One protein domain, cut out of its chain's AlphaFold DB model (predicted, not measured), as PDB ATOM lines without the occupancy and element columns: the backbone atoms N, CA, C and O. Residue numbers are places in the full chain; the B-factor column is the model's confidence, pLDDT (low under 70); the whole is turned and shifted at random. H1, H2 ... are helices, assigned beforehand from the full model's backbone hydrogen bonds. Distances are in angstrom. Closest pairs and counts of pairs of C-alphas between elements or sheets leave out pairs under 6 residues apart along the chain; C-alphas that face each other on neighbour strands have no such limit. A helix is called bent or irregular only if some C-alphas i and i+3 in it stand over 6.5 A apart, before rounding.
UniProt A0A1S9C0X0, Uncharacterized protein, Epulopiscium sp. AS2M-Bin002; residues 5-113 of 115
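What this domain is: This is residues 5 to 113 of the 115 residues of an uncharacterized protein of Epulopiscium sp. AS2M-Bin002 (UniProt A0A1S9C0X0). Residues 5 to 21, of which 6 to 21 belong to the long bent helix H1, stick out as a free arm at one end of the longest axis, and a helical hairpin, H2 and H3, makes the other end. Between these ends, H4 folds back and crosses the later part of H3, where H1b also meets them. The printed part has 109 residues with four named helices in the order H1, H2, H3, H4 and no named strand; the class is all helix. It is loose, with a radius of gyration of the C-alphas of 18.7 A and spans of 59 by 42 by 30 A.

How they stand to each other: H1, residues 6 to 39, was assigned as one helix by its hydrogen bonds but is bent, with C-alphas 24 and 27 6.6 A apart; its arms H1a, residues 6 to 24, and H1b, residues 27 to 39, stand at a steep tilt of 43 degrees. H2, residues 46 to 57, and H3, residues 60 to 86, form a hairpin at a shallow tilt of 21 degrees, opposite ways; their closest C-alphas, of Ala 55 and Ser 63, are 4.5 A apart. H3 is the hub. H1b touches it with residues 33 to 37 alone, closest at the C-alphas of Ile 33 and Ile 78, 6.9 A. H4, residues 95 to 113, touches H3 at a steep tilt of 55 degrees, opposite ways, closest at the C-alphas of Ile 79 and Arg 105, 6.5 A. H1b and H4 only just touch, with 3 pairs of C-alphas within 8 A, the closest those of Glu 30 and Ile 111, 7.4 A. H1a is apart from H2, H3 and H4. Every O i to N i+4 pair is within hydrogen-bond range in H1a, H1b and H4; H2 has 6 of 8 and H3 21 of 23.

Where its parts are: H1a begins at C-alpha 6 (-15.134, 39.903, 25.608) and is 26.7 A long; H1b is 18.1 A and H2 17.8 A. H3, 38.5 A, begins at C-alpha 60 (-27.442, 32.319, -23.300) and has a kink of 29 degrees near residue 80. H2 and H3 are only just irregular: C-alphas 53 and 56 are 6.9 A apart, and C-alphas 81 and 84 are 6.8 A apart. H4, 27.2 A, ends at C-alpha 113 (-14.066, 27.786, -5.290).

The domain as a whole: The two C-alphas farthest apart, of Asn 5 and Phe 57, are 59.0 A apart. The printed part has no cut; the link from H2 to H3 is tight, and those from H1 to H2 and H3 to H4 are short. Residues 90 to 96 stand free, and pLDDT is under 70 at residue 41 and residues 88 to 93.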
ATOM      1  N   ASN A   5     -14.089  44.033  26.540       77.88
ATOM      2  CA  ASN A   5     -15.028  43.729  25.478       77.88
ATOM      3  C   ASN A   5     -14.782  42.292  25.012       77.88
ATOM      4  O   ASN A   5     -14.141  42.041  23.995       77.88
ATOM      5  N   VAL A   6     -15.288  41.350  25.811       81.06
ATOM      6  CA  VAL A   6     -15.134  39.903  25.608       81.06
ATOM      7  C   VAL A   6     -15.533  39.482  24.192       81.06
ATOM      8  O   VAL A   6     -14.929  38.575  23.634       81.06
ATOM      9  N   GLU A   7     -16.519  40.146  23.589       85.19
ATOM     10  CA  GLU A   7     -16.967  39.855  22.228       85.19
ATOM     11  C   GLU A   7     -15.895  40.205  21.185       85.19
ATOM     12  O   GLU A   7     -15.561  39.369  20.346       85.19
ATOM     13  N   GLN A   8     -15.279  41.386  21.296       85.62
ATOM     14  CA  GLN A   8     -14.176  41.795  20.419       85.62
ATOM     15  C   GLN A   8     -12.929  40.927  20.608       85.62
ATOM     16  O   GLN A   8     -12.278  40.560  19.630       85.62
ATOM     17  N   ASP A   9     -12.600  40.572  21.850       87.75
ATOM     18  CA  ASP A   9     -11.447  39.715  22.135       87.75
ATOM     19  C   ASP A   9     -11.655  38.299  21.574       87.75
ATOM     20  O   ASP A   9     -10.746  37.722  20.974       87.75
ATOM     21  N   LEU A  10     -12.867  37.747  21.703       89.38
ATOM     22  CA  LEU A  10     -13.226  36.461  21.103       89.38
ATOM     23  C   LEU A  10     -13.160  36.511  19.573       89.38
ATOM     24  O   LEU A  10     -12.633  35.579  18.967       89.38
ATOM     25  N   GLU A  11     -13.635  37.589  18.947       92.44
ATOM     26  CA  GLU A  11     -13.538  37.773  17.497       92.44
ATOM     27  C   GLU A  11     -12.076  37.805  17.029       92.44
ATOM     28  O   GLU A  11     -11.712  37.121  16.068       92.44
ATOM     29  N   GLN A  12     -11.202  38.520  17.744       91.06
ATOM     30  CA  GLN A  12      -9.773  38.550  17.426       91.06
ATOM     31  C   GLN A  12      -9.104  37.186  17.608       91.06
ATOM     32  O   GLN A  12      -8.303  36.783  16.765       91.06
ATOM     33  N   ILE A  13      -9.448  36.442  18.662       91.38
ATOM     34  CA  ILE A  13      -8.932  35.084  18.872       91.38
ATOM     35  C   ILE A  13      -9.371  34.160  17.733       91.38
ATOM     36  O   ILE A  13      -8.545  33.431  17.183       91.38
ATOM     37  N   LEU A  14     -10.648  34.204  17.339       93.12
ATOM     38  CA  LEU A  14     -11.158  33.412  16.217       93.12
ATOM     39  C   LEU A  14     -10.442  33.762  14.913       93.12
ATOM     40  O   LEU A  14     -10.073  32.859  14.162       93.12
ATOM     41  N   LYS A  15     -10.183  35.051  14.671       93.69
ATOM     42  CA  LYS A  15      -9.414  35.510  13.513       93.69
ATOM     43  C   LYS A  15      -7.988  34.962  13.519       93.69
ATOM     44  O   LYS A  15      -7.555  34.418  12.511       93.69
ATOM     45  N   LEU A  16      -7.287  35.026  14.651       93.94
ATOM     46  CA  LEU A  16      -5.929  34.486  14.782       93.94
ATOM     47  C   LEU A  16      -5.885  32.970  14.554       93.94
ATOM     48  O   LEU A  16      -4.973  32.463  13.901       93.94
ATOM     49  N   ILE A  17      -6.882  32.238  15.063       90.06
ATOM     50  CA  ILE A  17      -7.010  30.797  14.821       90.06
ATOM     51  C   ILE A  17      -7.250  30.531  13.332       90.06
ATOM     52  O   ILE A  17      -6.583  29.670  12.758       90.06
ATOM     53  N   ALA A  18      -8.167  31.265  12.698       88.44
ATOM     54  CA  ALA A  18      -8.467  31.116  11.278       88.44
ATOM     55  C   ALA A  18      -7.241  31.416  10.401       88.44
ATOM     56  O   ALA A  18      -6.918  30.624   9.518       88.44
ATOM     57  N   GLU A  19      -6.517  32.501  10.686       90.88
ATOM     58  CA  GLU A  19      -5.282  32.870   9.987       90.88
ATOM     59  C   GLU A  19      -4.199  31.801  10.146       90.88
ATOM     60  O   GLU A  19      -3.562  31.411   9.169       90.88
ATOM     61  N   TYR A  20      -4.009  31.268  11.355       90.56
ATOM     62  CA  TYR A  20      -3.060  30.180  11.581       90.56
ATOM     63  C   TYR A  20      -3.447  28.912  10.811       90.56
ATOM     64  O   TYR A  20      -2.594  28.292  10.177       90.56
ATOM     65  N   MET A  21      -4.727  28.529  10.845       86.12
ATOM     66  CA  MET A  21      -5.230  27.362  10.117       86.12
ATOM     67  C   MET A  21      -5.020  27.516   8.610       86.12
ATOM     68  O   MET A  21      -4.547  26.583   7.962       86.12
ATOM     69  N   TYR A  22      -5.323  28.695   8.070       86.44
ATOM     70  CA  TYR A  22      -5.121  29.010   6.662       86.44
ATOM     71  C   TYR A  22      -3.639  28.922   6.280       86.44
ATOM     72  O   TYR A  22      -3.266  28.130   5.415       86.44
ATOM     73  N   ASN A  23      -2.777  29.646   6.996       87.94
ATOM     74  CA  ASN A  23      -1.348  29.718   6.694       87.94
ATOM     75  C   ASN A  23      -0.621  28.382   6.850       87.94
ATOM     76  O   ASN A  23       0.402  28.182   6.202       87.94
ATOM     77  N   LYS A  24      -1.096  27.500   7.735       84.88
ATOM     78  CA  LYS A  24      -0.434  26.224   8.017       84.88
ATOM     79  C   LYS A  24      -0.931  25.067   7.156       84.88
ATOM     80  O   LYS A  24      -0.164  24.144   6.920       84.88
ATOM     81  N   TYR A  25      -2.206  25.065   6.768       81.38
ATOM     82  CA  TYR A  25      -2.823  23.890   6.140       81.38
ATOM     83  C   TYR A  25      -3.425  24.157   4.761       81.38
ATOM     84  O   TYR A  25      -3.603  23.208   4.004       81.38
ATOM     85  N   ILE A  26      -3.776  25.405   4.442       84.75
ATOM     86  CA  ILE A  26      -4.482  25.744   3.198       84.75
ATOM     87  C   ILE A  26      -3.533  26.371   2.178       84.75
ATOM     88  O   ILE A  26      -3.580  25.998   1.011       84.75
ATOM     89  N   SER A  27      -2.627  27.244   2.619       87.69
ATOM     90  CA  SER A  27      -1.660  27.953   1.764       87.69
ATOM     91  C   SER A  27      -0.852  27.024   0.846       87.69
ATOM     92  O   SER A  27      -0.788  27.258  -0.356       87.69
ATOM     93  N   GLU A  28      -0.292  25.935   1.383       85.00
ATOM     94  CA  GLU A  28       0.486  24.956   0.608       85.00
ATOM     95  C   GLU A  28      -0.378  24.239  -0.446       85.00
ATOM     96  O   GLU A  28       0.080  23.938  -1.548       85.00
ATOM     97  N   VAL A  29      -1.649  23.981  -0.124       86.12
ATOM     98  CA  VAL A  29      -2.602  23.345  -1.043       86.12
ATOM     99  C   VAL A  29      -2.975  24.306  -2.171       86.12
ATOM    100  O   VAL A  29      -3.015  23.892  -3.328       86.12
ATOM    101  N   GLU A  30      -3.219  25.580  -1.855       89.44
ATOM    102  CA  GLU A  30      -3.510  26.626  -2.842       89.44
ATOM    103  C   GLU A  30      -2.325  26.872  -3.778       89.44
ATOM    104  O   GLU A  30      -2.512  26.949  -4.993       89.44
ATOM    105  N   GLU A  31      -1.106  26.937  -3.239       88.88
ATOM    106  CA  GLU A  31       0.112  27.090  -4.035       88.88
ATOM    107  C   GLU A  31       0.270  25.937  -5.033       88.88
ATOM    108  O   GLU A  31       0.531  26.162  -6.216       88.88
ATOM    109  N   GLU A  32       0.039  24.699  -4.595       87.31
ATOM    110  CA  GLU A  32       0.144  23.535  -5.471       87.31
ATOM    111  C   GLU A  32      -0.953  23.508  -6.548       87.31
ATOM    112  O   GLU A  32      -0.686  23.149  -7.699       87.31
ATOM    113  N   ILE A  33      -2.175  23.935  -6.212       87.94
ATOM    114  CA  ILE A  33      -3.269  24.094  -7.182       87.94
ATOM    115  C   ILE A  33      -2.894  25.141  -8.238       87.94
ATOM    116  O   ILE A  33      -3.040  24.876  -9.434       87.94
ATOM    117  N   LEU A  34      -2.378  26.302  -7.823       88.69
ATOM    118  CA  LEU A  34      -1.934  27.358  -8.738       88.69
ATOM    119  C   LEU A  34      -0.784  26.878  -9.623       88.69
ATOM    120  O   LEU A  34      -0.787  27.114 -10.832       88.69
ATOM    121  N   ASN A  35       0.187  26.169  -9.050       88.19
ATOM    122  CA  ASN A  35       1.290  25.582  -9.804       88.19
ATOM    123  C   ASN A  35       0.775  24.609 -10.866       88.19
ATOM    124  O   ASN A  35       1.185  24.708 -12.025       88.19
ATOM    125  N   TYR A  36      -0.164  23.724 -10.518       86.62
ATOM    126  CA  TYR A  36      -0.799  22.827 -11.481       86.62
ATOM    127  C   TYR A  36      -1.514  23.600 -12.596       86.62
ATOM    128  O   TYR A  36      -1.277  23.331 -13.770       86.62
ATOM    129  N   GLN A  37      -2.333  24.597 -12.259       84.06
ATOM    130  CA  GLN A  37      -3.054  25.406 -13.249       84.06
ATOM    131  C   GLN A  37      -2.117  26.174 -14.196       84.06
ATOM    132  O   GLN A  37      -2.422  26.316 -15.379       84.06
ATOM    133  N   ASN A  38      -0.972  26.651 -13.700       85.00
ATOM    134  CA  ASN A  38      -0.027  27.456 -14.477       85.00
ATOM    135  C   ASN A  38       0.940  26.624 -15.336       85.00
ATOM    136  O   ASN A  38       1.411  27.095 -16.373       85.00
ATOM    137  N   THR A  39       1.280  25.407 -14.904       80.94
ATOM    138  CA  THR A  39       2.321  24.581 -15.544       80.94
ATOM    139  C   THR A  39       1.763  23.426 -16.364       80.94
ATOM    140  O   THR A  39       2.382  23.014 -17.352       80.94
ATOM    141  N   THR A  40       0.586  22.915 -16.005       76.69
ATOM    142  CA  THR A  40      -0.008  21.761 -16.668       76.69
ATOM    143  C   THR A  40      -0.704  22.184 -17.956       76.69
ATOM    144  O   THR A  40      -1.592  23.029 -17.967       76.69
ATOM    145  N   LYS A  41      -0.316  21.550 -19.067       69.94
ATOM    146  CA  LYS A  41      -0.964  21.706 -20.381       69.94
ATOM    147  C   LYS A  41      -1.911  20.552 -20.706       69.94
ATOM    148  O   LYS A  41      -2.190  20.311 -21.880       69.94
ATOM    149  N   GLU A  42      -2.332  19.789 -19.698       80.94
ATOM    150  CA  GLU A  42      -3.263  18.691 -19.925       80.94
ATOM    151  C   GLU A  42      -4.562  19.248 -20.510       80.94
ATOM    152  O   GLU A  42      -5.151  20.177 -19.948       80.94
ATOM    153  N   PRO A  43      -5.000  18.725 -21.664       84.50
ATOM    154  CA  PRO A  43      -6.267  19.136 -22.223       84.50
ATOM    155  C   PRO A  43      -7.402  18.678 -21.306       84.50
ATOM    156  O   PRO A  43      -7.309  17.665 -20.603       84.50
ATOM    157  N   LEU A  44      -8.511  19.412 -21.349       88.44
ATOM    158  CA  LEU A  44      -9.749  18.969 -20.718       88.44
ATOM    159  C   LEU A  44     -10.195  17.615 -21.293       88.44
ATOM    160  O   LEU A  44      -9.841  17.294 -22.430       88.44
ATOM    161  N   PRO A  45     -11.009  16.827 -20.573       91.00
ATOM    162  CA  PRO A  45     -11.600  15.617 -21.133       91.00
ATOM    163  C   PRO A  45     -12.410  15.931 -22.395       91.00
ATOM    164  O   PRO A  45     -12.940  17.036 -22.546       91.00
ATOM    165  N   ASN A  46     -12.523  14.960 -23.302       94.06
ATOM    166  CA  ASN A  46     -13.204  15.139 -24.588       94.06
ATOM    167  C   ASN A  46     -14.639  15.652 -24.411       94.06
ATOM    168  O   ASN A  46     -15.093  16.501 -25.170       94.06
ATOM    169  N   GLU A  47     -15.337  15.179 -23.382       92.81
ATOM    170  CA  GLU A  47     -16.690  15.595 -23.022       92.81
ATOM    171  C   GLU A  47     -16.750  17.097 -22.728       92.81
ATOM    172  O   GLU A  47     -17.598  17.804 -23.268       92.81
ATOM    173  N   ALA A  48     -15.810  17.609 -21.932       93.81
ATOM    174  CA  ALA A  48     -15.731  19.028 -21.608       93.81
ATOM    175  C   ALA A  48     -15.355  19.875 -22.831       93.81
ATOM    176  O   ALA A  48     -15.923  20.948 -23.024       93.81
ATOM    177  N   GLN A  49     -14.452  19.385 -23.688       94.44
ATOM    178  CA  GLN A  49     -14.116  20.059 -24.948       94.44
ATOM    179  C   GLN A  49     -15.324  20.139 -25.893       94.44
ATOM    180  O   GLN A  49     -15.569  21.177 -26.503       94.44
ATOM    181  N   LEU A  50     -16.111  19.063 -25.991       95.75
ATOM    182  CA  LEU A  50     -17.338  19.034 -26.790       95.75
ATOM    183  C   LEU A  50     -18.386  20.002 -26.243       95.75
ATOM    184  O   LEU A  50     -19.003  20.734 -27.015       95.75
ATOM    185  N   ILE A  51     -18.559  20.050 -24.922       95.06
ATOM    186  CA  ILE A  51     -19.467  21.004 -24.284       95.06
ATOM    187  C   ILE A  51     -19.018  22.444 -24.567       95.06
ATOM    188  O   ILE A  51     -19.838  23.253 -24.999       95.06
ATOM    189  N   GLN A  52     -17.724  22.750 -24.414       93.75
ATOM    190  CA  GLN A  52     -17.164  24.063 -24.763       93.75
ATOM    191  C   GLN A  52     -17.399  24.423 -26.233       93.75
ATOM    192  O   GLN A  52     -17.688  25.575 -26.543       93.75
ATOM    193  N   ALA A  53     -17.293  23.449 -27.140       95.00
ATOM    194  CA  ALA A  53     -17.520  23.668 -28.562       95.00
ATOM    195  C   ALA A  53     -19.000  23.927 -28.889       95.00
ATOM    196  O   ALA A  53     -19.289  24.704 -29.794       95.00
ATOM    197  N   ILE A  54     -19.936  23.297 -28.171       95.81
ATOM    198  CA  ILE A  54     -21.381  23.415 -28.429       95.81
ATOM    199  C   ILE A  54     -21.992  24.639 -27.735       95.81
ATOM    200  O   ILE A  54     -22.922  25.235 -28.278       95.81
ATOM    201  N   ALA A  55     -21.475  25.047 -26.570       94.50
ATOM    202  CA  ALA A  55     -22.041  26.127 -25.758       94.50
ATOM    203  C   ALA A  55     -22.340  27.431 -26.542       94.50
ATOM    204  O   ALA A  55     -23.454  27.945 -26.397       94.50
ATOM    205  N   PRO A  56     -21.466  27.929 -27.448       94.00
ATOM    206  CA  PRO A  56     -21.725  29.143 -28.232       94.00
ATOM    207  C   PRO A  56     -22.916  29.050 -29.197       94.00
ATOM    208  O   PRO A  56     -23.405  30.075 -29.665       94.00
ATOM    209  N   PHE A  57     -23.376  27.837 -29.517       96.12
ATOM    210  CA  PHE A  57     -24.485  27.587 -30.442       96.12
ATOM    211  C   PHE A  57     -25.828  27.368 -29.726       96.12
ATOM    212  O   PHE A  57     -26.810  26.980 -30.359       96.12
ATOM    213  N   THR A  58     -25.880  27.588 -28.410       94.44
ATOM    214  CA  THR A  58     -27.078  27.418 -27.575       94.44
ATOM    215  C   THR A  58     -27.619  28.771 -27.096       94.44
ATOM    216  O   THR A  58     -27.020  29.815 -27.355       94.44
ATOM    217  N   SER A  59     -28.780  28.786 -26.427       95.56
ATOM    218  CA  SER A  59     -29.275  30.002 -25.764       95.56
ATOM    219  C   SER A  59     -28.309  30.460 -24.668       95.56
ATOM    220  O   SER A  59     -27.575  29.651 -24.110       95.56
ATOM    221  N   GLU A  60     -28.333  31.745 -24.320       92.62
ATOM    222  CA  GLU A  60     -27.442  32.319 -23.300       92.62
ATOM    223  C   GLU A  60     -27.535  31.588 -21.947       92.62
ATOM    224  O   GLU A  60     -26.515  31.257 -21.345       92.62
ATOM    225  N   GLU A  61     -28.752  31.250 -21.514       93.00
ATOM    226  CA  GLU A  61     -29.002  30.476 -20.292       93.00
ATOM    227  C   GLU A  61     -28.370  29.074 -20.351       93.00
ATOM    228  O   GLU A  61     -27.668  28.666 -19.424       93.00
ATOM    229  N   ASN A  62     -28.548  28.364 -21.469       92.81
ATOM    230  CA  ASN A  62     -27.978  27.031 -21.655       92.81
ATOM    231  C   ASN A  62     -26.457  27.084 -21.783       92.81
ATOM    232  O   ASN A  62     -25.769  26.235 -21.230       92.81
ATOM    233  N   SER A  63     -25.923  28.093 -22.470       93.31
ATOM    234  CA  SER A  63     -24.485  28.313 -22.605       93.31
ATOM    235  C   SER A  63     -23.839  28.507 -21.236       93.31
ATOM    236  O   SER A  63     -22.849  27.848 -20.921       93.31
ATOM    237  N   LYS A  64     -24.454  29.324 -20.370       93.50
ATOM    238  CA  LYS A  64     -23.990  29.512 -18.994       93.50
ATOM    239  C   LYS A  64     -23.993  28.200 -18.205       93.50
ATOM    240  O   LYS A  64     -22.965  27.846 -17.635       93.50
ATOM    241  N   ALA A  65     -25.096  27.451 -18.230       92.69
ATOM    242  CA  ALA A  65     -25.190  26.162 -17.540       92.69
ATOM    243  C   ALA A  65     -24.170  25.129 -18.068       92.69
ATOM    244  O   ALA A  65     -23.563  24.388 -17.299       92.69
ATOM    245  N   LEU A  66     -23.928  25.098 -19.381       93.81
ATOM    246  CA  LEU A  66     -22.920  24.234 -19.999       93.81
ATOM    247  C   LEU A  66     -21.499  24.618 -19.570       93.81
ATOM    248  O   LEU A  66     -20.682  23.739 -19.297       93.81
ATOM    249  N   MET A  67     -21.207  25.913 -19.456       93.94
ATOM    250  CA  MET A  67     -19.918  26.383 -18.951       93.94
ATOM    251  C   MET A  67     -19.723  26.052 -17.468       93.94
ATOM    252  O   MET A  67     -18.618  25.683 -17.081       93.94
ATOM    253  N   GLU A  68     -20.776  26.078 -16.649       92.56
ATOM    254  CA  GLU A  68     -20.711  25.604 -15.258       92.56
ATOM    255  C   GLU A  68     -20.330  24.113 -15.185       92.56
ATOM    256  O   GLU A  68     -19.494  23.725 -14.370       92.56
ATOM    257  N   ILE A  69     -20.852  23.275 -16.090       92.94
ATOM    258  CA  ILE A  69     -20.460  21.857 -16.185       92.94
ATOM    259  C   ILE A  69     -18.981  21.714 -16.576       92.94
ATOM    260  O   ILE A  69     -18.264  20.882 -16.021       92.94
ATOM    261  N   VAL A  70     -18.500  22.532 -17.512       92.88
ATOM    262  CA  VAL A  70     -17.083  22.553 -17.915       92.88
ATOM    263  C   VAL A  70     -16.171  22.914 -16.740       92.88
ATOM    264  O   VAL A  70     -15.108  22.310 -16.592       92.88
ATOM    265  N   GLU A  71     -16.582  23.848 -15.880       90.56
ATOM    266  CA  GLU A  71     -15.843  24.169 -14.653       90.56
ATOM    267  C   GLU A  71     -15.759  22.966 -13.706       90.56
ATOM    268  O   GLU A  71     -14.686  22.673 -13.179       90.56
ATOM    269  N   VAL A  72     -16.829  22.175 -13.568       90.50
ATOM    270  CA  VAL A  72     -16.790  20.932 -12.773       90.50
ATOM    271  C   VAL A  72     -15.736  19.953 -13.302       90.50
ATOM    272  O   VAL A  72     -15.015  19.346 -12.506       90.50
ATOM    273  N   PHE A  73     -15.580  19.825 -14.623       91.06
ATOM    274  CA  PHE A  73     -14.524  18.987 -15.203       91.06
ATOM    275  C   PHE A  73     -13.117  19.493 -14.871       91.06
ATOM    276  O   PHE A  73     -12.253  18.681 -14.528       91.06
ATOM    277  N   LYS A  74     -12.892  20.813 -14.918       88.69
ATOM    278  CA  LYS A  74     -11.617  21.421 -14.506       88.69
ATOM    279  C   LYS A  74     -11.313  21.117 -13.042       88.69
ATOM    280  O   LYS A  74     -10.216  20.660 -12.723       88.69
ATOM    281  N   TYR A  75     -12.292  21.302 -12.156       89.31
ATOM    282  CA  TYR A  75     -12.127  21.007 -10.733       89.31
ATOM    283  C   TYR A  75     -11.836  19.536 -10.485       89.31
ATOM    284  O   TYR A  75     -10.956  19.215  -9.691       89.31
ATOM    285  N   ASN A  76     -12.512  18.634 -11.197       89.06
ATOM    286  CA  ASN A  76     -12.249  17.212 -11.063       89.06
ATOM    287  C   ASN A  76     -10.817  16.845 -11.490       89.06
ATOM    288  O   ASN A  76     -10.178  16.057 -10.802       89.06
ATOM    289  N   GLN A  77     -10.279  17.443 -12.561       89.88
ATOM    290  CA  GLN A  77      -8.876  17.233 -12.952       89.88
ATOM    291  C   GLN A  77      -7.897  17.698 -11.866       89.88
ATOM    292  O   GLN A  77      -6.974  16.965 -11.518       89.88
ATOM    293  N   ILE A  78      -8.123  18.883 -11.288       89.50
ATOM    294  CA  ILE A  78      -7.300  19.401 -10.184       89.50
ATOM    295  C   ILE A  78      -7.386  18.465  -8.972       89.50
ATOM    296  O   ILE A  78      -6.368  18.110  -8.383       89.50
ATOM    297  N   ILE A  79      -8.591  18.020  -8.611       89.00
ATOM    298  CA  ILE A  79      -8.809  17.106  -7.486       89.00
ATOM    299  C   ILE A  79      -8.091  15.773  -7.714       89.00
ATOM    300  O   ILE A  79      -7.401  15.311  -6.811       89.00
ATOM    301  N   GLU A  80      -8.205  15.163  -8.895       88.19
ATOM    302  CA  GLU A  80      -7.505  13.910  -9.225       88.19
ATOM    303  C   GLU A  80      -5.977  14.065  -9.175       88.19
ATOM    304  O   GLU A  80      -5.275  13.132  -8.783       88.19
ATOM    305  N   HIS A  81      -5.458  15.249  -9.504       88.19
ATOM    306  CA  HIS A  81      -4.038  15.557  -9.369       88.19
ATOM    307  C   HIS A  81      -3.595  15.715  -7.904       88.19
ATOM    308  O   HIS A  81      -2.520  15.247  -7.516       88.19
ATOM    309  N   MET A  82      -4.417  16.370  -7.081       87.06
ATOM    310  CA  MET A  82      -4.105  16.681  -5.682       87.06
ATOM    311  C   MET A  82      -4.314  15.492  -4.742       87.06
ATOM    312  O   MET A  82      -3.556  15.309  -3.788       87.06
ATOM    313  N   LEU A  83      -5.324  14.661  -5.004       86.25
ATOM    314  CA  LEU A  83      -5.748  13.595  -4.101       86.25
ATOM    315  C   LEU A  83      -4.612  12.622  -3.732       86.25
ATOM    316  O   LEU A  83      -4.455  12.368  -2.542       86.25
ATOM    317  N   PRO A  84      -3.764  12.131  -4.663       85.12
ATOM    318  CA  PRO A  84      -2.660  11.231  -4.323       85.12
ATOM    319  C   PRO A  84      -1.562  11.868  -3.461       85.12
ATOM    320  O   PRO A  84      -0.816  11.138  -2.812       85.12
ATOM    321  N   LYS A  85      -1.436  13.203  -3.470       83.31
ATOM    322  CA  LYS A  85      -0.445  13.939  -2.665       83.31
ATOM    323  C   LYS A  85      -0.902  14.102  -1.217       83.31
ATOM    324  O   LYS A  85      -0.075  14.106  -0.314       83.31
ATOM    325  N   ILE A  86      -2.214  14.212  -1.009       81.06
ATOM    326  CA  ILE A  86      -2.836  14.409   0.309       81.06
ATOM    327  C   ILE A  86      -3.181  13.064   0.954       81.06
ATOM    328  O   ILE A  86      -2.939  12.846   2.138       81.06
ATOM    329  N   LEU A  87      -3.740  12.152   0.162       77.25
ATOM    330  CA  LEU A  87      -4.101  10.795   0.544       77.25
ATOM    331  C   LEU A  87      -3.301   9.823  -0.334       77.25
ATOM    332  O   LEU A  87      -3.799   9.375  -1.373       77.25
ATOM    333  N   PRO A  88      -2.045   9.501   0.032       67.88
ATOM    334  CA  PRO A  88      -1.297   8.470  -0.673       67.88
ATOM    335  C   PRO A  88      -2.107   7.175  -0.639       67.88
ATOM    336  O   PRO A  88      -2.637   6.814   0.407       67.88
ATOM    337  N   LYS A  89      -2.235   6.501  -1.792       64.50
ATOM    338  CA  LYS A  89      -3.076   5.306  -1.970       64.50
ATOM    339  C   LYS A  89      -2.693   4.214  -0.964       64.50
ATOM    340  O   LYS A  89      -1.845   3.369  -1.242       64.50
ATOM    341  N   THR A  90      -3.333   4.211   0.195       58.09
ATOM    342  CA  THR A  90      -3.333   3.089   1.120       58.09
ATOM    343  C   THR A  90      -4.267   2.052   0.522       58.09
ATOM    344  O   THR A  90      -5.435   2.321   0.258       58.09
ATOM    345  N   GLY A  91      -3.742   0.870   0.204       58.72
ATOM    346  CA  GLY A  91      -4.567  -0.235  -0.270       58.72
ATOM    347  C   GLY A  91      -5.515  -0.687   0.838       58.72
ATOM    348  O   GLY A  91      -5.149  -1.557   1.619       58.72
ATOM    349  N   ALA A  92      -6.704  -0.093   0.933       55.56
ATOM    350  CA  ALA A  92      -7.742  -0.510   1.864       55.56
ATOM    351  C   ALA A  92      -9.126  -0.048   1.374       55.56
ATOM    352  O   ALA A  92      -9.387   1.129   1.155       55.56
ATOM    353  N   ASN A  93     -10.016  -1.021   1.173       63.16
ATOM    354  CA  ASN A  93     -11.433  -0.833   0.857       63.16
ATOM    355  C   ASN A  93     -12.248  -0.710   2.158       63.16
ATOM    356  O   ASN A  93     -13.239  -1.421   2.329       63.16
ATOM    357  N   SER A  94     -11.794   0.097   3.124       75.00
ATOM    358  CA  SER A  94     -12.566   0.326   4.346       75.00
ATOM    359  C   SER A  94     -13.555   1.478   4.140       75.00
ATOM    360  O   SER A  94     -13.285   2.421   3.397       75.00
ATOM    361  N   GLU A  95     -14.717   1.430   4.797       80.75
ATOM    362  CA  GLU A  95     -15.702   2.526   4.754       80.75
ATOM    363  C   GLU A  95     -15.091   3.871   5.181       80.75
ATOM    364  O   GLU A  95     -15.470   4.928   4.674       80.75
ATOM    365  N   GLN A  96     -14.098   3.831   6.069       79.75
ATOM    366  CA  GLN A  96     -13.384   5.008   6.544       79.75
ATOM    367  C   GLN A  96     -12.523   5.649   5.448       79.75
ATOM    368  O   GLN A  96     -12.465   6.876   5.367       79.75
ATOM    369  N   ASP A  97     -11.917   4.852   4.565       80.75
ATOM    370  CA  ASP A  97     -11.143   5.358   3.423       80.75
ATOM    371  C   ASP A  97     -12.055   6.028   2.391       80.75
ATOM    372  O   ASP A  97     -11.726   7.089   1.855       80.75
ATOM    373  N   ILE A  98     -13.242   5.454   2.162       83.06
ATOM    374  CA  ILE A  98     -14.266   6.036   1.283       83.06
ATOM    375  C   ILE A  98     -14.720   7.392   1.830       83.06
ATOM    376  O   ILE A  98     -14.731   8.382   1.096       83.06
ATOM    377  N   LEU A  99     -15.060   7.459   3.122       86.44
ATOM    378  CA  LEU A  99     -15.495   8.701   3.758       86.44
ATOM    379  C   LEU A  99     -14.391   9.765   3.725       86.44
ATOM    380  O   LEU A  99     -14.655  10.914   3.379       86.44
ATOM    381  N   THR A 100     -13.152   9.371   4.022       85.25
ATOM    382  CA  THR A 100     -11.988  10.266   3.974       85.25
ATOM    383  C   THR A 100     -11.796  10.832   2.569       85.25
ATOM    384  O   THR A 100     -11.661  12.041   2.411       85.25
ATOM    385  N   ASN A 101     -11.887   9.993   1.534       85.38
ATOM    386  CA  ASN A 101     -11.796  10.424   0.141       85.38
ATOM    387  C   ASN A 101     -12.895  11.439  -0.217       85.38
ATOM    388  O   ASN A 101     -12.595  12.511  -0.742       85.38
ATOM    389  N   ILE A 102     -14.154  11.152   0.130       87.88
ATOM    390  CA  ILE A 102     -15.288  12.054  -0.125       87.88
ATOM    391  C   ILE A 102     -15.082  13.405   0.575       87.88
ATOM    392  O   ILE A 102     -15.227  14.454  -0.057       87.88
ATOM    393  N   VAL A 103     -14.704  13.396   1.857       89.25
ATOM    394  CA  VAL A 103     -14.458  14.620   2.633       89.25
ATOM    395  C   VAL A 103     -13.308  15.424   2.030       89.25
ATOM    396  O   VAL A 103     -13.461  16.623   1.812       89.25
ATOM    397  N   THR A 104     -12.189  14.786   1.683       87.94
ATOM    398  CA  THR A 104     -11.047  15.472   1.066       87.94
ATOM    399  C   THR A 104     -11.410  16.087  -0.285       87.94
ATOM    400  O   THR A 104     -11.045  17.233  -0.538       87.94
ATOM    401  N   ARG A 105     -12.182  15.394  -1.133       89.56
ATOM    402  CA  ARG A 105     -12.667  15.960  -2.405       89.56
ATOM    403  C   ARG A 105     -13.557  17.184  -2.188       89.56
ATOM    404  O   ARG A 105     -13.400  18.173  -2.898       89.56
ATOM    405  N   MET A 106     -14.454  17.149  -1.199       89.12
ATOM    406  CA  MET A 106     -15.302  18.300  -0.860       89.12
ATOM    407  C   MET A 106     -14.486  19.489  -0.341       89.12
ATOM    408  O   MET A 106     -14.755  20.626  -0.727       89.12
ATOM    409  N   LEU A 107     -13.482  19.237   0.503       88.69
ATOM    410  CA  LEU A 107     -12.591  20.284   1.007       88.69
ATOM    411  C   LEU A 107     -11.788  20.923  -0.129       88.69
ATOM    412  O   LEU A 107     -11.771  22.145  -0.235       88.69
ATOM    413  N   LEU A 108     -11.203  20.117  -1.020       89.12
ATOM    414  CA  LEU A 108     -10.488  20.615  -2.197       89.12
ATOM    415  C   LEU A 108     -11.397  21.443  -3.105       89.12
ATOM    416  O   LEU A 108     -11.025  22.543  -3.491       89.12
ATOM    417  N   TYR A 109     -12.608  20.959  -3.392       89.31
ATOM    418  CA  TYR A 109     -13.588  21.721  -4.164       89.31
ATOM    419  C   TYR A 109     -13.876  23.086  -3.524       89.31
ATOM    420  O   TYR A 109     -13.919  24.102  -4.217       89.31
ATOM    421  N   LYS A 110     -14.035  23.130  -2.195       89.19
ATOM    422  CA  LYS A 110     -14.312  24.377  -1.478       89.19
ATOM    423  C   LYS A 110     -13.125  25.340  -1.482       89.19
ATOM    424  O   LYS A 110     -13.356  26.539  -1.589       89.19
ATOM    425  N   ILE A 111     -11.899  24.827  -1.381       86.25
ATOM    426  CA  ILE A 111     -10.675  25.628  -1.511       86.25
ATOM    427  C   ILE A 111     -10.628  26.242  -2.911       86.25
ATOM    428  O   ILE A 111     -10.608  27.458  -3.026       86.25
ATOM    429  N   ILE A 112     -10.754  25.427  -3.964       86.81
ATOM    430  CA  ILE A 112     -10.685  25.902  -5.354       86.81
ATOM    431  C   ILE A 112     -11.760  26.962  -5.658       86.81
ATOM    432  O   ILE A 112     -11.490  27.920  -6.368       86.81
ATOM    433  N   GLN A 113     -12.974  26.813  -5.120       84.56
ATOM    434  CA  GLN A 113     -14.066  27.786  -5.290       84.56
ATOM    435  C   GLN A 113     -13.846  29.121  -4.564       84.56
ATOM    436  O   GLN A 113     -14.522  30.098  -4.881       84.56
TER     437      GLN A 113